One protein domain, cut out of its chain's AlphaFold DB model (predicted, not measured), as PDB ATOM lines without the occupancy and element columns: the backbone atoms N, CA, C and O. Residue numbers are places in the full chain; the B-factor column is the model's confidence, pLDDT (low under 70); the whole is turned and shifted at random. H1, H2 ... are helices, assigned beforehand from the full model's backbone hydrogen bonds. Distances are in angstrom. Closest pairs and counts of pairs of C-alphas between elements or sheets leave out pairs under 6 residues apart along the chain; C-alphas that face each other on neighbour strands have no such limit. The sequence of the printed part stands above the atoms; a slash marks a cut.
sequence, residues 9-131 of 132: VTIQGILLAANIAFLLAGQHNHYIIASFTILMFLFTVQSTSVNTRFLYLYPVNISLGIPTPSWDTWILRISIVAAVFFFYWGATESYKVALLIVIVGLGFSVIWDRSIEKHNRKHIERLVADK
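This is residues 9 to 131 of the 132 residues of an uncharacterized protein of Chlamydiae bacterium (UniProt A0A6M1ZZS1). One very long helix, H4, folds back from the end of H3 and runs on well past a loose bundle of three shorter helices, H1, H2 and H3, whose centres make a triangle. H3 sits in the middle, with H1 and H2 on it and the first part of H4 packed along it, while residues 125 to 131 at the far end of H4 stick out. The printed part has 123 residues with four named helices, in the order H1, H2, H3, H4, and no named strand; its class is all helix. The whole is loose, with a radius of gyration of the C-alphas of 17.7 A, and elongated, spanning 64 by 33 by 20 A.

Start with H4, residues 95 to 129, which touches H3, residues 71 to 92, with its residues 95 to 106 alone. Their closest C-alphas are those of Phe 85 and Ala 98, 5.0 A apart. H3 and H4 form a helical hairpin, at a shallow tilt of 31 degrees, opposite ways. H3 is the hub, touching three helices. Look next at H2, residues 30 to 48, which touches H3 with the C-alphas of Ser 35 and Ala 83 closest, 4.3 A apart; this hairpin has a shallow tilt of 28 degrees, opposite ways. H1, residues 9 to 24, touches H3 the same way at a shallow tilt of 26 degrees, with the C-alphas of Asn 19 and Phe 87 closest at 7.0 A. H1 also touches H2, where the closest C-alphas, those of Asn 19 and Phe 36, are 6.3 A apart. H1 and H2 form a hairpin, opposite ways, at a tilt of 36 degrees that is only just steep. H1, H2 and H3 are an up and down bundle, each running against the one before it in the chain. H4 is apart from H1 and from H2. In H1, H2, H3 and H4 every O i to N i+4 pair is within hydrogen-bond range.

Find C-alpha 95 at (-15.379, 2.491, -30.116); from there H4 runs 51.5 A to C-alpha 129 at (-34.028, 42.453, -3.501). H3 measures 31.3 A, H2 26.9 A, and H1 22.1 A from C-alpha 9 at (-17.514, 27.546, -35.302).

The C-alphas farthest apart are those of Gly 26 and Lys 131, 64.4 A. The printed part has no cut. The links H1 to H2 and H3 to H4 are tight; H2 to H3 is long, residues 49 to 70, where residues 60 to 61 pair antiparallel with 66 to 67. The mean pLDDT of the printed part is 80.8, and it is under 70 at residues 50 to 55, 57 to 70, 120 and 131.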
ATOM      1  N   VAL A   9     -18.425  27.416 -34.160       80.25
ATOM      2  CA  VAL A   9     -17.514  27.546 -35.302       80.25
ATOM      3  C   VAL A   9     -16.057  27.269 -34.930       80.25
ATOM      4  O   VAL A   9     -15.336  26.684 -35.729       80.25
ATOM      5  N   THR A  10     -15.607  27.624 -33.719       83.12
ATOM      6  CA  THR A  10     -14.204  27.382 -33.322       83.12
ATOM      7  C   THR A  10     -13.927  25.891 -33.155       83.12
ATOM      8  O   THR A  10     -12.957  25.375 -33.703       83.12
ATOM      9  N   ILE A  11     -14.806  25.174 -32.446       83.94
ATOM     10  CA  ILE A  11     -14.668  23.724 -32.239       83.94
ATOM     11  C   ILE A  11     -14.807  22.991 -33.576       83.94
ATOM     12  O   ILE A  11     -14.014  22.103 -33.882       83.94
ATOM     13  N   GLN A  12     -15.783  23.397 -34.390       88.38
ATOM     14  CA  GLN A  12     -15.996  22.840 -35.726       88.38
ATOM     15  C   GLN A  12     -14.780  23.066 -36.633       88.38
ATOM     16  O   GLN A  12     -14.377  22.146 -37.337       88.38
ATOM     17  N   GLY A  13     -14.160  24.249 -36.584       87.56
ATOM     18  CA  GLY A  13     -12.972  24.582 -37.371       87.56
ATOM     19  C   GLY A  13     -11.748  23.757 -36.976       87.56
ATOM     20  O   GLY A  13     -11.072  23.214 -37.848       87.56
ATOM     21  N   ILE A  14     -11.504  23.586 -35.671       90.62
ATOM     22  CA  ILE A  14     -10.428  22.717 -35.165       90.62
ATOM     23  C   ILE A  14     -10.651  21.271 -35.626       90.62
ATOM     24  O   ILE A  14      -9.728  20.631 -36.131       90.62
ATOM     25  N   LEU A  15     -11.879  20.760 -35.496       92.44
ATOM     26  CA  LEU A  15     -12.196  19.392 -35.902       92.44
ATOM     27  C   LEU A  15     -12.103  19.205 -37.423       92.44
ATOM     28  O   LEU A  15     -11.672  18.149 -37.885       92.44
ATOM     29  N   LEU A  16     -12.467  20.221 -38.207       93.19
ATOM     30  CA  LEU A  16     -12.325  20.199 -39.662       93.19
ATOM     31  C   LEU A  16     -10.849  20.132 -40.067       93.19
ATOM     32  O   LEU A  16     -10.482  19.295 -40.888       93.19
ATOM     33  N   ALA A  17      -9.998  20.955 -39.448       92.69
ATOM     34  CA  ALA A  17      -8.555  20.916 -39.676       92.69
ATOM     35  C   ALA A  17      -7.962  19.541 -39.324       92.69
ATOM     36  O   ALA A  17      -7.160  19.003 -40.087       92.69
ATOM     37  N   ALA A  18      -8.407  18.934 -38.218       92.00
ATOM     38  CA  ALA A  18      -7.987  17.590 -37.824       92.00
ATOM     39  C   ALA A  18      -8.432  16.512 -38.832       92.00
ATOM     40  O   ALA A  18      -7.631  15.649 -39.193       92.00
ATOM     41  N   ASN A  19      -9.671  16.583 -39.337       91.75
ATOM     42  CA  ASN A  19     -10.154  15.691 -40.398       91.75
ATOM     43  C   ASN A  19      -9.295  15.812 -41.667       91.75
ATOM     44  O   ASN A  19      -8.869  14.798 -42.215       91.75
ATOM     45  N   ILE A  20      -8.996  17.039 -42.110       91.94
ATOM     46  CA  ILE A  20      -8.150  17.280 -43.289       91.94
ATOM     47  C   ILE A  20      -6.746  16.705 -43.073       91.94
ATOM     48  O   ILE A  20      -6.232  16.022 -43.954       91.94
ATOM     49  N   ALA A  21      -6.141  16.922 -41.902       92.50
ATOM     50  CA  ALA A  21      -4.816  16.392 -41.586       92.50
ATOM     51  C   ALA A  21      -4.768  14.856 -41.651       92.50
ATOM     52  O   ALA A  21      -3.841  14.297 -42.236       92.50
ATOM     53  N   PHE A  22      -5.782  14.170 -41.115       89.88
ATOM     54  CA  PHE A  22      -5.876  12.708 -41.194       89.88
ATOM     55  C   PHE A  22      -6.066  12.208 -42.631       89.88
ATOM     56  O   PHE A  22      -5.405  11.253 -43.040       89.88
ATOM     57  N   LEU A  23      -6.923  12.869 -43.414       89.12
ATOM     58  CA  LEU A  23      -7.118  12.526 -44.823       89.12
ATOM     59  C   LEU A  23      -5.823  12.715 -45.625       89.12
ATOM     60  O   LEU A  23      -5.469  11.849 -46.418       89.12
ATOM     61  N   LEU A  24      -5.076  13.798 -45.392       90.75
ATOM     62  CA  LEU A  24      -3.779  14.029 -46.043       90.75
ATOM     63  C   LEU A  24      -2.712  13.006 -45.627       90.75
ATOM     64  O   LEU A  24      -1.821  12.703 -46.414       90.75
ATOM     65  N   ALA A  25      -2.816  12.441 -44.421       89.50
ATOM     66  CA  ALA A  25      -1.953  11.360 -43.952       89.50
ATOM     67  C   ALA A  25      -2.309   9.979 -44.547       89.50
ATOM     68  O   ALA A  25      -1.709   8.976 -44.160       89.50
ATOM     69  N   GLY A  26      -3.284   9.899 -45.462       83.44
ATOM     70  CA  GLY A  26      -3.707   8.653 -46.111       83.44
ATOM     71  C   GLY A  26      -4.656   7.788 -45.274       83.44
ATOM     72  O   GLY A  26      -5.002   6.679 -45.680       83.44
ATOM     73  N   GLN A  27      -5.109   8.279 -44.117       80.12
ATOM     74  CA  GLN A  27      -6.070   7.595 -43.249       80.12
ATOM     75  C   GLN A  27      -7.496   7.850 -43.761       80.12
ATOM     76  O   GLN A  27      -8.243   8.676 -43.234       80.12
ATOM     77  N   HIS A  28      -7.876   7.159 -44.837       76.19
ATOM     78  CA  HIS A  28      -9.190   7.291 -45.472       76.19
ATOM     79  C   HIS A  28     -10.184   6.266 -44.917       76.19
ATOM     80  O   HIS A  28     -10.524   5.283 -45.569       76.19
ATOM     81  N   ASN A  29     -10.652   6.493 -43.691       86.38
ATOM     82  CA  ASN A  29     -11.699   5.678 -43.074       86.38
ATOM     83  C   ASN A  29     -13.088   6.300 -43.335       86.38
ATOM     84  O   ASN A  29     -13.250   7.524 -43.265       86.38
ATOM     85  N   HIS A  30     -14.111   5.477 -43.595       89.69
ATOM     86  CA  HIS A  30     -15.499   5.925 -43.790       89.69
ATOM     87  C   HIS A  30     -16.035   6.738 -42.605       89.69
ATOM     88  O   HIS A  30     -16.842   7.645 -42.810       89.69
ATOM     89  N   TYR A  31     -15.551   6.498 -41.383       91.69
ATOM     90  CA  TYR A  31     -15.915   7.314 -40.220       91.69
ATOM     91  C   TYR A  31     -15.350   8.743 -40.286       91.69
ATOM     92  O   TYR A  31     -16.044   9.697 -39.937       91.69
ATOM     93  N   ILE A  32     -14.126   8.927 -40.791       91.06
ATOM     94  CA  ILE A  32     -13.530  10.262 -40.979       91.06
ATOM     95  C   ILE A  32     -14.309  11.027 -42.057       91.06
ATOM     96  O   ILE A  32     -14.658  12.191 -41.868       91.06
ATOM     97  N   ILE A  33     -14.699  10.350 -43.141       91.94
ATOM     98  CA  ILE A  33     -15.552  10.938 -44.185       91.94
ATOM     99  C   ILE A  33     -16.924  11.338 -43.618       91.94
ATOM    100  O   ILE A  33     -17.426  12.423 -43.925       91.94
ATOM    101  N   ALA A  34     -17.524  10.510 -42.757       92.88
ATOM    102  CA  ALA A  34     -18.786  10.837 -42.093       92.88
ATOM    103  C   ALA A  34     -18.654  12.070 -41.181       92.88
ATOM    104  O   ALA A  34     -19.487  12.974 -41.256       92.88
ATOM    105  N   SER A  35     -17.585  12.151 -40.377       94.31
ATOM    106  CA  SER A  35     -17.283  13.328 -39.546       94.31
ATOM    107  C   SER A  35     -17.153  14.596 -40.390       94.31
ATOM    108  O   SER A  35     -17.821  15.598 -40.121       94.31
ATOM    109  N   PHE A  36     -16.360  14.528 -41.461       92.56
ATOM    110  CA  PHE A  36     -16.165  15.634 -42.393       92.56
ATOM    111  C   PHE A  36     -17.483  16.085 -43.037       92.56
ATOM    112  O   PHE A  36     -17.782  17.277 -43.078       92.56
ATOM    113  N   THR A  37     -18.315  15.139 -43.477       94.12
ATOM    114  CA  THR A  37     -19.615  15.427 -44.103       94.12
ATOM    115  C   THR A  37     -20.558  16.146 -43.137       94.12
ATOM    116  O   THR A  37     -21.183  17.138 -43.512       94.12
ATOM    117  N   ILE A  38     -20.623  15.699 -41.878       93.75
ATOM    118  CA  ILE A  38     -21.431  16.358 -40.842       93.75
ATOM    119  C   ILE A  38     -20.934  17.788 -40.601       93.75
ATOM    120  O   ILE A  38     -21.746  18.709 -40.514       93.75
ATOM    121  N   LEU A  39     -19.617  18.000 -40.524       92.94
ATOM    122  CA  LEU A  39     -19.051  19.339 -40.340       92.94
ATOM    123  C   LEU A  39     -19.376  20.271 -41.508       92.94
ATOM    124  O   LEU A  39     -19.803  21.400 -41.276       92.94
ATOM    125  N   MET A  40     -19.233  19.800 -42.747       92.81
ATOM    126  CA  MET A  40     -19.566  20.588 -43.937       92.81
ATOM    127  C   MET A  40     -21.052  20.951 -43.983       92.81
ATOM    128  O   MET A  40     -21.403  22.092 -44.295       92.81
ATOM    129  N   PHE A  41     -21.926  20.013 -43.613       90.75
ATOM    130  CA  PHE A  41     -23.352  20.287 -43.479       90.75
ATOM    131  C   PHE A  41     -23.618  21.365 -42.420       90.75
ATOM    132  O   PHE A  41     -24.336  22.326 -42.692       90.75
ATOM    133  N   LEU A  42     -22.989  21.264 -41.244       89.44
ATOM    134  CA  LEU A  42     -23.150  22.254 -40.178       89.44
ATOM    135  C   LEU A  42     -22.674  23.648 -40.591       89.44
ATOM    136  O   LEU A  42     -23.411  24.610 -40.381       89.44
ATOM    137  N   PHE A  43     -21.503  23.762 -41.223       88.44
ATOM    138  CA  PHE A  43     -21.018  25.041 -41.744       88.44
ATOM    139  C   PHE A  43     -21.967  25.625 -42.790       88.44
ATOM    140  O   PHE A  43     -22.245  26.822 -42.765       88.44
ATOM    141  N   THR A  44     -22.522  24.785 -43.665       86.88
ATOM    142  CA  THR A  44     -23.495  25.219 -44.678       86.88
ATOM    143  C   THR A  44     -24.755  25.773 -44.016       86.88
ATOM    144  O   THR A  44     -25.159  26.900 -44.310       86.88
ATOM    145  N   VAL A  45     -25.337  25.041 -43.063       84.00
ATOM    146  CA  VAL A  45     -26.518  25.493 -42.309       84.00
ATOM    147  C   VAL A  45     -26.223  26.790 -41.554       84.00
ATOM    148  O   VAL A  45     -27.018  27.722 -41.598       84.00
ATOM    149  N   GLN A  46     -25.064  26.903 -40.907       83.62
ATOM    150  CA  GLN A  46     -24.673  28.116 -40.183       83.62
ATOM    151  C   GLN A  46     -24.409  29.310 -41.108       83.62
ATOM    152  O   GLN A  46     -24.703  30.437 -40.722       83.62
ATOM    153  N   SER A  47     -23.893  29.079 -42.319       82.31
ATOM    154  CA  SER A  47     -23.645  30.136 -43.311       82.31
ATOM    155  C   SER A  47     -24.927  30.670 -43.959       82.31
ATOM    156  O   SER A  47     -24.982  31.830 -44.356       82.31
ATOM    157  N   THR A  48     -25.958  29.826 -44.055       81.19
ATOM    158  CA  THR A  48     -27.251  30.146 -44.688       81.19
ATOM    159  C   THR A  48     -28.316  30.582 -43.686       81.19
ATOM    160  O   THR A  48     -29.287  31.245 -44.051       81.19
ATOM    161  N   SER A  49     -28.144  30.239 -42.410       72.12
ATOM    162  CA  SER A  49     -29.072  30.603 -41.350       72.12
ATOM    163  C   SER A  49     -28.885  32.057 -40.920       72.12
ATOM    164  O   SER A  49     -27.849  32.450 -40.392       72.12
ATOM    165  N   VAL A  50     -29.953  32.847 -41.042       64.31
ATOM    166  CA  VAL A  50     -30.054  34.196 -40.450       64.31
ATOM    167  C   VAL A  50     -30.207  34.120 -38.917       64.31
ATOM    168  O   VAL A  50     -30.047  35.108 -38.201       64.31
ATOM    169  N   ASN A  51     -30.520  32.937 -38.380       65.31
ATOM    170  CA  ASN A  51     -30.796  32.729 -36.967       65.31
ATOM    171  C   ASN A  51     -29.496  32.494 -36.181       65.31
ATOM    172  O   ASN A  51     -28.888  31.422 -36.245       65.31
ATOM    173  N   THR A  52     -29.116  33.479 -35.363       64.06
ATOM    174  CA  THR A  52     -27.911  33.455 -34.517       64.06
ATOM    175  C   THR A  52     -27.874  32.291 -33.519       64.06
ATOM    176  O   THR A  52     -26.805  31.971 -32.998       64.06
ATOM    177  N   ARG A  53     -28.999  31.607 -33.271       65.44
ATOM    178  CA  ARG A  53     -29.084  30.440 -32.373       65.44
ATOM    179  C   ARG A  53     -28.269  29.239 -32.859       65.44
ATOM    180  O   ARG A  53     -27.766  28.494 -32.030       65.44
ATOM    181  N   PHE A  54     -28.065  29.090 -34.169       67.06
ATOM    182  CA  PHE A  54     -27.207  28.035 -34.733       67.06
ATOM    183  C   PHE A  54     -25.704  28.360 -34.662       67.06
ATOM    184  O   PHE A  54     -24.868  27.520 -34.993       67.06
ATOM    185  N   LEU A  55     -25.337  29.565 -34.222       69.88
ATOM    186  CA  LEU A  55     -23.943  30.006 -34.152       69.88
ATOM    187  C   LEU A  55     -23.284  29.691 -32.800       69.88
ATOM    188  O   LEU A  55     -22.060  29.561 -32.702       69.88
ATOM    189  N   TYR A  56     -24.093  29.586 -31.745       71.94
ATOM    190  CA  TYR A  56     -23.622  29.532 -30.365       71.94
ATOM    191  C   TYR A  56     -24.020  28.226 -29.697       71.94
ATOM    192  O   TYR A  56     -25.171  27.808 -29.759       71.94
ATOM    193  N   LEU A  57     -23.076  27.619 -28.979       68.44
ATOM    194  CA  LEU A  57     -23.356  26.411 -28.201       68.44
ATOM    195  C   LEU A  57     -24.272  26.699 -27.009       68.44
ATOM    196  O   LEU A  57     -25.032  25.830 -26.607       68.44
ATOM    197  N   TYR A  58     -24.228  27.907 -26.449       68.75
ATOM    198  CA  TYR A  58     -25.007  28.301 -25.272       68.75
ATOM    199  C   TYR A  58     -25.564  29.721 -25.461       68.75
ATOM    200  O   TYR A  58     -24.981  30.677 -24.946       68.75
ATOM    201  N   PRO A  59     -26.648  29.903 -26.240       62.97
ATOM    202  CA  PRO A  59     -27.220  31.221 -26.487       62.97
ATOM    203  C   PRO A  59     -27.949  31.743 -25.240       62.97
ATOM    204  O   PRO A  59     -28.969  31.198 -24.807       62.97
ATOM    205  N   VAL A  60     -27.441  32.836 -24.673       61.78
ATOM    206  CA  VAL A  60     -28.059  33.544 -23.543       61.78
ATOM    207  C   VAL A  60     -28.756  34.795 -24.072       61.78
ATOM    208  O   VAL A  60     -28.135  35.597 -24.769       61.78
ATOM    209  N   ASN A  61     -30.040  34.976 -23.748       58.62
ATOM    210  CA  ASN A  61     -30.732  36.230 -24.023       58.62
ATOM    211  C   ASN A  61     -30.273  37.269 -22.994       58.62
ATOM    212  O   ASN A  61     -30.606  37.161 -21.818       58.62
ATOM    213  N   ILE A  62     -29.503  38.260 -23.439       55.28
ATOM    214  CA  ILE A  62     -28.849  39.249 -22.573       55.28
ATOM    215  C   ILE A  62     -29.872  40.192 -21.921       55.28
ATOM    216  O   ILE A  62     -29.715  40.533 -20.755       55.28
ATOM    217  N   SER A  63     -30.950  40.553 -22.627       53.75
ATOM    218  CA  SER A  63     -31.966  41.483 -22.106       53.75
ATOM    219  C   SER A  63     -32.779  40.901 -20.953       53.75
ATOM    220  O   SER A  63     -33.280  41.646 -20.118       53.75
ATOM    221  N   LEU A  64     -32.923  39.576 -20.912       54.91
ATOM    222  CA  LEU A  64     -33.654  38.879 -19.853       54.91
ATOM    223  C   LEU A  64     -32.723  38.100 -18.913       54.91
ATOM    224  O   LEU A  64     -33.152  37.662 -17.851       54.91
ATOM    225  N   GLY A  65     -31.457  37.904 -19.292       55.88
ATOM    226  CA  GLY A  65     -30.527  37.026 -18.588       55.88
ATOM    227  C   GLY A  65     -31.001  35.573 -18.550       55.88
ATOM    228  O   GLY A  65     -30.643  34.849 -17.635       55.88
ATOM    229  N   ILE A  66     -31.834  35.119 -19.491       57.44
ATOM    230  CA  ILE A  66     -32.407  33.761 -19.485       57.44
ATOM    231  C   ILE A  66     -31.720  32.950 -20.593       57.44
ATOM    232  O   ILE A  66     -31.517  33.482 -21.692       57.44
ATOM    233  N   PRO A  67     -31.325  31.684 -20.346       58.88
ATOM    234  CA  PRO A  67     -30.939  30.800 -21.437       58.88
ATOM    235  C   PRO A  67     -32.074  30.750 -22.462       58.88
ATOM    236  O   PRO A  67     -33.249  30.736 -22.099       58.88
ATOM    237  N   THR A  68     -31.732  30.716 -23.745       63.06
ATOM    238  CA  THR A  68     -32.726  30.518 -24.809       63.06
ATOM    239  C   THR A  68     -32.595  29.076 -25.288       63.06
ATOM    240  O   THR A  68     -31.978  28.846 -26.328       63.06
ATOM    241  N   PRO A  69     -33.078  28.072 -24.523       59.72
ATOM    242  CA  PRO A  69     -33.043  26.702 -24.993       59.72
ATOM    243  C   PRO A  69     -33.936  26.621 -26.230       59.72
ATOM    244  O   PRO A  69     -35.153  26.777 -26.158       59.72
ATOM    245  N   SER A  70     -33.314  26.421 -27.385       69.62
ATOM    246  CA  SER A  70     -34.010  26.109 -28.622       69.62
ATOM    247  C   SER A  70     -33.604  24.720 -29.079       69.62
ATOM    248  O   SER A  70     -32.454  24.303 -28.906       69.62
ATOM    249  N   TRP A  71     -34.553  24.011 -29.686       74.75
ATOM    250  CA  TRP A  71     -34.293  22.738 -30.354       74.75
ATOM    251  C   TRP A  71     -33.126  22.847 -31.344       74.75
ATOM    252  O   TRP A  71     -32.271  21.970 -31.368       74.75
ATOM    253  N   ASP A  72     -33.017  23.976 -32.044       76.31
ATOM    254  CA  ASP A  72     -31.902  24.326 -32.935       76.31
ATOM    255  C   ASP A  72     -30.525  24.157 -32.274       76.31
ATOM    256  O   ASP A  72     -29.608  23.564 -32.841       76.31
ATOM    257  N   THR A  73     -30.383  24.646 -31.038       76.69
ATOM    258  CA  THR A  73     -29.114  24.603 -30.299       76.69
ATOM    259  C   THR A  73     -28.778  23.170 -29.885       76.69
ATOM    260  O   THR A  73     -27.620  22.757 -29.928       76.69
ATOM    261  N   TRP A  74     -29.790  22.384 -29.510       80.94
ATOM    262  CA  TRP A  74     -29.612  20.967 -29.195       80.94
ATOM    263  C   TRP A  74     -29.208  20.154 -30.420       80.94
ATOM    264  O   TRP A  74     -28.280  19.352 -30.327       80.94
ATOM    265  N   ILE A  75     -29.842  20.408 -31.568       84.62
ATOM    266  CA  ILE A  75     -29.478  19.788 -32.845       84.62
ATOM    267  C   ILE A  75     -28.016  20.102 -33.170       84.62
ATOM    268  O   ILE A  75     -27.237  19.181 -33.402       84.62
ATOM    269  N   LEU A  76     -27.607  21.372 -33.076       86.38
ATOM    270  CA  LEU A  76     -26.219  21.786 -33.289       86.38
ATOM    271  C   LEU A  76     -25.237  21.024 -32.385       86.38
ATOM    272  O   LEU A  76     -24.247  20.474 -32.869       86.38
ATOM    273  N   ARG A  77     -25.503  20.974 -31.074       85.25
ATOM    274  CA  ARG A  77     -24.639  20.279 -30.107       85.25
ATOM    275  C   ARG A  77     -24.529  18.790 -30.418       85.25
ATOM    276  O   ARG A  77     -23.420  18.262 -30.439       85.25
ATOM    277  N   ILE A  78     -25.654  18.124 -30.679       88.12
ATOM    278  CA  ILE A  78     -25.688  16.691 -30.995       88.12
ATOM    279  C   ILE A  78     -24.904  16.414 -32.276       88.12
ATOM    280  O   ILE A  78     -24.096  15.490 -32.300       88.12
ATOM    281  N   SER A  79     -25.075  17.232 -33.316       90.75
ATOM    282  CA  SER A  79     -24.333  17.073 -34.567       90.75
ATOM    283  C   SER A  79     -22.827  17.284 -34.386       90.75
ATOM    284  O   SER A  79     -22.042  16.534 -34.961       90.75
ATOM    285  N   ILE A  80     -22.399  18.240 -33.552       90.25
ATOM    286  CA  ILE A  80     -20.974  18.424 -33.224       90.25
ATOM    287  C   ILE A  80     -20.437  17.212 -32.457       90.25
ATOM    288  O   ILE A  80     -19.384  16.686 -32.812       90.25
ATOM    289  N   VAL A  81     -21.160  16.728 -31.444       91.25
ATOM    290  CA  VAL A  81     -20.763  15.534 -30.680       91.25
ATOM    291  C   VAL A  81     -20.680  14.304 -31.588       91.25
ATOM    292  O   VAL A  81     -19.718  13.545 -31.492       91.25
ATOM    293  N   ALA A  82     -21.625  14.135 -32.515       91.44
ATOM    294  CA  ALA A  82     -21.596  13.064 -33.506       91.44
ATOM    295  C   ALA A  82     -20.378  13.178 -34.436       91.44
ATOM    296  O   ALA A  82     -19.699  12.182 -34.680       91.44
ATOM    297  N   ALA A  83     -20.044  14.385 -34.909       92.88
ATOM    298  CA  ALA A  83     -18.851  14.601 -35.724       92.88
ATOM    299  C   ALA A  83     -17.564  14.236 -34.964       92.88
ATOM    300  O   ALA A  83     -16.693  13.569 -35.525       92.88
ATOM    301  N   VAL A  84     -17.451  14.618 -33.686       92.00
ATOM    302  CA  VAL A  84     -16.302  14.248 -32.839       92.00
ATOM    303  C   VAL A  84     -16.249  12.735 -32.625       92.00
ATOM    304  O   VAL A  84     -15.176  12.147 -32.733       92.00
ATOM    305  N   PHE A  85     -17.392  12.097 -32.366       93.00
ATOM    306  CA  PHE A  85     -17.492  10.647 -32.203       93.00
ATOM    307  C   PHE A  85     -16.964   9.903 -33.434       93.00
ATOM    308  O   PHE A  85     -16.089   9.048 -33.304       93.00
ATOM    309  N   PHE A  86     -17.442  10.264 -34.627       93.00
ATOM    310  CA  PHE A  86     -16.998   9.634 -35.867       93.00
ATOM    311  C   PHE A  86     -15.519   9.894 -36.156       93.00
ATOM    312  O   PHE A  86     -14.812   8.971 -36.555       93.00
ATOM    313  N   PHE A  87     -15.027  11.108 -35.890       92.56
ATOM    314  CA  PHE A  87     -13.605  11.412 -36.036       92.56
ATOM    315  C   PHE A  87     -12.753  10.529 -35.121       92.56
ATOM    316  O   PHE A  87     -11.842   9.859 -35.594       92.56
ATOM    317  N   TYR A  88     -13.068  10.476 -33.825       90.00
ATOM    318  CA  TYR A  88     -12.288   9.695 -32.865       90.00
ATOM    319  C   TYR A  88     -12.372   8.197 -33.117       90.00
ATOM    320  O   TYR A  88     -11.361   7.506 -32.989       90.00
ATOM    321  N   TRP A  89     -13.545   7.681 -33.490       90.88
ATOM    322  CA  TRP A  89     -13.666   6.277 -33.859       90.88
ATOM    323  C   TRP A  89     -12.834   5.973 -35.107       90.88
ATOM    324  O   TRP A  89     -12.077   5.009 -35.107       90.88
ATOM    325  N   GLY A  90     -12.889   6.826 -36.130       88.31
ATOM    326  CA  GLY A  90     -12.067   6.667 -37.328       88.31
ATOM    327  C   GLY A  90     -10.564   6.779 -37.065       88.31
ATOM    328  O   GLY A  90      -9.796   6.017 -37.634       88.31
ATOM    329  N   ALA A  91     -10.149   7.695 -36.188       88.75
ATOM    330  CA  ALA A  91      -8.743   7.977 -35.897       88.75
ATOM    331  C   ALA A  91      -8.085   6.965 -34.948       88.75
ATOM    332  O   ALA A  91      -6.880   6.748 -35.023       88.75
ATOM    333  N   THR A  92      -8.851   6.391 -34.017       88.75
ATOM    334  CA  THR A  92      -8.317   5.491 -32.975       88.75
ATOM    335  C   THR A  92      -8.741   4.037 -33.143       88.75
ATOM    336  O   THR A  92      -8.280   3.186 -32.387       88.75
ATOM    337  N   GLU A  93      -9.688   3.768 -34.046       85.38
ATOM    338  CA  GLU A  93     -10.386   2.483 -34.210       85.38
ATOM    339  C   GLU A  93     -11.025   1.940 -32.912       85.38
ATOM    340  O   GLU A  93     -11.486   0.801 -32.844       85.38
ATOM    341  N   SER A  94     -11.126   2.774 -31.871       87.88
ATOM    342  CA  SER A  94     -11.595   2.383 -30.546       87.88
ATOM    343  C   SER A  94     -12.971   2.965 -30.251       87.88
ATOM    344  O   SER A  94     -13.124   4.103 -29.798       87.88
ATOM    345  N   TYR A  95     -13.995   2.130 -30.428       85.44
ATOM    346  CA  TYR A  95     -15.379   2.491 -30.116       85.44
ATOM    347  C   TYR A  95     -15.566   2.917 -28.648       85.44
ATOM    348  O   TYR A  95     -16.343   3.822 -28.357       85.44
ATOM    349  N   LYS A  96     -14.826   2.308 -27.708       86.06
ATOM    350  CA  LYS A  96     -14.939   2.615 -26.269       86.06
ATOM    351  C   LYS A  96     -14.548   4.060 -25.958       86.06
ATOM    352  O   LYS A  96     -15.229   4.722 -25.180       86.06
ATOM    353  N   VAL A  97     -13.468   4.544 -26.576       84.19
ATOM    354  CA  VAL A  97     -12.995   5.923 -26.395       84.19
ATOM    355  C   VAL A  97     -13.980   6.898 -27.034       84.19
ATOM    356  O   VAL A  97     -14.367   7.878 -26.401       84.19
ATOM    357  N   ALA A  98     -14.458   6.591 -28.243       83.75
ATOM    358  CA  ALA A  98     -15.452   7.409 -28.929       83.75
ATOM    359  C   ALA A  98     -16.759   7.529 -28.119       83.75
ATOM    360  O   ALA A  98     -17.285   8.628 -27.943       83.75
ATOM    361  N   LEU A  99     -17.255   6.425 -27.551       85.81
ATOM    362  CA  LEU A  99     -18.468   6.421 -26.729       85.81
ATOM    363  C   LEU A  99     -18.319   7.280 -25.464       85.81
ATOM    364  O   LEU A  99     -19.246   8.003 -25.095       85.81
ATOM    365  N   LEU A 100     -17.151   7.247 -24.817       87.00
ATOM    366  CA  LEU A 100     -16.881   8.068 -23.636       87.00
ATOM    367  C   LEU A 100     -16.978   9.566 -23.958       87.00
ATOM    368  O   LEU A 100     -17.520  10.330 -23.161       87.00
ATOM    369  N   ILE A 101     -16.545   9.978 -25.152       84.75
ATOM    370  CA  ILE A 101     -16.671  11.366 -25.615       84.75
ATOM    371  C   ILE A 101     -18.138  11.777 -25.761       84.75
ATOM    372  O   ILE A 101     -18.492  12.894 -25.387       84.75
ATOM    373  N   VAL A 102     -19.008  10.888 -26.246       86.50
ATOM    374  CA  VAL A 102     -20.452  11.167 -26.339       86.50
ATOM    375  C   VAL A 102     -21.047  11.379 -24.949       86.50
ATOM    376  O   VAL A 102     -21.755  12.362 -24.726       86.50
ATOM    377  N   ILE A 103     -20.715  10.497 -24.001       85.19
ATOM    378  CA  ILE A 103     -21.196  10.583 -22.616       85.19
ATOM    379  C   ILE A 103     -20.746  11.902 -21.978       85.19
ATOM    380  O   ILE A 103     -21.563  12.616 -21.398       85.19
ATOM    381  N   VAL A 104     -19.466  12.254 -22.120       85.06
ATOM    382  CA  VAL A 104     -18.910  13.488 -21.550       85.06
ATOM    383  C   VAL A 104     -19.478  14.724 -22.244       85.06
ATOM    384  O   VAL A 104     -19.887  15.659 -21.563       85.06
ATOM    385  N   GLY A 105     -19.558  14.741 -23.576       80.62
ATOM    386  CA  GLY A 105     -20.042  15.891 -24.343       80.62
ATOM    387  C   GLY A 105     -21.514  16.215 -24.075       80.62
ATOM    388  O   GLY A 105     -21.869  17.375 -23.835       80.62
ATOM    389  N   LEU A 106     -22.373  15.192 -24.048       81.81
ATOM    390  CA  LEU A 106     -23.791  15.367 -23.723       81.81
ATOM    391  C   LEU A 106     -23.996  15.647 -22.229       81.81
ATOM    392  O   LEU A 106     -24.745  16.558 -21.874       81.81
ATOM    393  N   GLY A 107     -23.295  14.921 -21.351       79.06
ATOM    394  CA  GLY A 107     -23.385  15.109 -19.902       79.06
ATOM    395  C   GLY A 107     -22.936  16.502 -19.461       79.06
ATOM    396  O   GLY A 107     -23.641  17.169 -18.699       79.06
ATOM    397  N   PHE A 108     -21.812  16.988 -19.994       79.75
ATOM    398  CA  PHE A 108     -21.321  18.340 -19.734       79.75
ATOM    399  C   PHE A 108     -22.317  19.401 -20.203       79.75
ATOM    400  O   PHE A 108     -22.568  20.350 -19.465       79.75
ATOM    401  N   SER A 109     -22.941  19.215 -21.373       74.94
ATOM    402  CA  SER A 109     -23.941  20.156 -21.894       74.94
ATOM    403  C   SER A 109     -25.125  20.334 -20.940       74.94
ATOM    404  O   SER A 109     -25.520  21.462 -20.646       74.94
ATOM    405  N   VAL A 110     -25.640  19.235 -20.380       77.25
ATOM    406  CA  VAL A 110     -26.742  19.271 -19.402       77.25
ATOM    407  C   VAL A 110     -26.320  19.957 -18.101       77.25
ATOM    408  O   VAL A 110     -27.066  20.768 -17.546       77.25
ATOM    409  N   ILE A 111     -25.129  19.635 -17.589       79.75
ATOM    410  CA  ILE A 111     -24.612  20.223 -16.345       79.75
ATOM    411  C   ILE A 111     -24.380  21.727 -16.521       79.75
ATOM    412  O   ILE A 111     -24.725  22.517 -15.639       79.75
ATOM    413  N   TRP A 112     -23.824  22.125 -17.662       72.38
ATOM    414  CA  TRP A 112     -23.542  23.516 -17.981       72.38
ATOM    415  C   TRP A 112     -24.823  24.343 -18.117       72.38
ATOM    416  O   TRP A 112     -24.911  25.414 -17.514       72.38
ATOM    417  N   ASP A 113     -25.843  23.824 -18.808       72.62
ATOM    418  CA  ASP A 113     -27.148  24.489 -18.915       72.62
ATOM    419  C   ASP A 113     -27.770  24.727 -17.527       72.62
ATOM    420  O   ASP A 113     -28.189  25.844 -17.216       72.62
ATOM    421  N   ARG A 114     -27.740  23.715 -16.644       76.38
ATOM    422  CA  ARG A 114     -28.214  23.850 -15.252       76.38
ATOM    423  C   ARG A 114     -27.407  24.869 -14.449       76.38
ATOM    424  O   ARG A 114     -27.963  25.588 -13.618       76.38
ATOM    425  N   SER A 115     -26.094  24.922 -14.664       78.06
ATOM    426  CA  SER A 115     -25.211  25.878 -13.993       78.06
ATOM    427  C   SER A 115     -25.544  27.319 -14.389       78.06
ATOM    428  O   SER A 115     -25.694  28.177 -13.513       78.06
ATOM    429  N   ILE A 116     -25.741  27.572 -15.689       71.88
ATOM    430  CA  ILE A 116     -26.160  28.885 -16.199       71.88
ATOM    431  C   ILE A 116     -27.541  29.260 -15.662       71.88
ATOM    432  O   ILE A 116     -27.705  30.367 -15.151       71.88
ATOM    433  N   GLU A 117     -28.513  28.346 -15.693       71.75
ATOM    434  CA  GLU A 117     -29.852  28.611 -15.154       71.75
ATOM    435  C   GLU A 117     -29.793  29.018 -13.671       71.75
ATOM    436  O   GLU A 117     -30.402  30.007 -13.256       71.75
ATOM    437  N   LYS A 118     -28.994  28.301 -12.871       80.06
ATOM    438  CA  LYS A 118     -28.805  28.598 -11.446       80.06
ATOM    439  C   LYS A 118     -28.122  29.949 -11.219       80.06
ATOM    440  O   LYS A 118     -28.484  30.656 -10.277       80.06
ATOM    441  N   HIS A 119     -27.134  30.303 -12.040       74.88
ATOM    442  CA  HIS A 119     -26.461  31.601 -11.956       74.88
ATOM    443  C   HIS A 119     -27.428  32.749 -12.266       74.88
ATOM    444  O   HIS A 119     -27.505  33.717 -11.508       74.88
ATOM    445  N   ASN A 120     -28.221  32.595 -13.322       69.69
ATOM    446  CA  ASN A 120     -29.162  33.611 -13.775       69.69
ATOM    447  C   ASN A 120     -30.308  33.816 -12.779       69.69
ATOM    448  O   ASN A 120     -30.649  34.954 -12.462       69.69
ATOM    449  N   ARG A 121     -30.834  32.728 -12.199       74.38
ATOM    450  CA  ARG A 121     -31.842  32.793 -11.128       74.38
ATOM    451  C   ARG A 121     -31.356  33.632  -9.944       74.38
ATOM    452  O   ARG A 121     -32.042  34.558  -9.527       74.38
ATOM    453  N   LYS A 122     -30.130  33.373  -9.471       80.94
ATOM    454  CA  LYS A 122     -29.511  34.148  -8.383       80.94
ATOM    455  C   LYS A 122     -29.316  35.622  -8.736       80.94
ATOM    456  O   LYS A 122     -29.375  36.471  -7.852       80.94
ATOM    457  N   HIS A 123     -29.027  35.934  -9.998       73.38
ATOM    458  CA  HIS A 123     -28.866  37.318 -10.435       73.38
ATOM    459  C   HIS A 123     -30.201  38.077 -10.405       73.38
ATOM    460  O   HIS A 123     -30.253  39.183  -9.876       73.38
ATOM    461  N   ILE A 124     -31.282  37.454 -10.886       71.62
ATOM    462  CA  ILE A 124     -32.636  38.026 -10.841       71.62
ATOM    463  C   ILE A 124     -33.089  38.242  -9.391       71.62
ATOM    464  O   ILE A 124     -33.567  39.323  -9.065       71.62
ATOM    465  N   GLU A 125     -32.888  37.256  -8.512       80.19
ATOM    466  CA  GLU A 125     -33.226  37.371  -7.083       80.19
ATOM    467  C   GLU A 125     -32.542  38.578  -6.419       80.19
ATOM    468  O   GLU A 125     -33.187  39.317  -5.679       80.19
ATOM    469  N   ARG A 126     -31.262  38.832  -6.732       79.38
ATOM    470  CA  ARG A 126     -30.531  40.011  -6.229       79.38
ATOM    471  C   ARG A 126     -31.104  41.325  -6.754       79.38
ATOM    472  O   ARG A 126     -31.307  42.245  -5.977       79.38
ATOM    473  N   LEU A 127     -31.402  41.402  -8.052       73.62
ATOM    474  CA  LEU A 127     -31.964  42.613  -8.664       73.62
ATOM    475  C   LEU A 127     -33.361  42.961  -8.131       73.62
ATOM    476  O   LEU A 127     -33.738  44.131  -8.132       73.62
ATOM    477  N   VAL A 128     -34.140  41.957  -7.717       74.69
ATOM    478  CA  VAL A 128     -35.445  42.161  -7.071       74.69
ATOM    479  C   VAL A 128     -35.265  42.638  -5.628       74.69
ATOM    480  O   VAL A 128     -35.961  43.565  -5.226       74.69
ATOM    481  N   ALA A 129     -34.318  42.060  -4.881       77.50
ATOM    482  CA  ALA A 129     -34.028  42.453  -3.501       77.50
ATOM    483  C   ALA A 129     -33.445  43.875  -3.379       77.50
ATOM    484  O   ALA A 129     -33.783  44.582  -2.442       77.50
ATOM    485  N   ASP A 130     -32.628  44.325  -4.337       71.94
ATOM    486  CA  ASP A 130     -32.079  45.695  -4.349       71.94
ATOM    487  C   ASP A 130     -33.132  46.774  -4.689       71.94
ATOM    488  O   ASP A 130     -32.870  47.969  -4.542       71.94
ATOM    489  N   LYS A 131     -34.314  46.380  -5.185       65.62
ATOM    490  CA  LYS A 131     -35.420  47.292  -5.528       65.62
ATOM    491  C   LYS A 131     -36.493  47.406  -4.438       65.62
ATOM    492  O   LYS A 131     -37.387  48.238  -4.599       65.62
TER     493      LYS A 131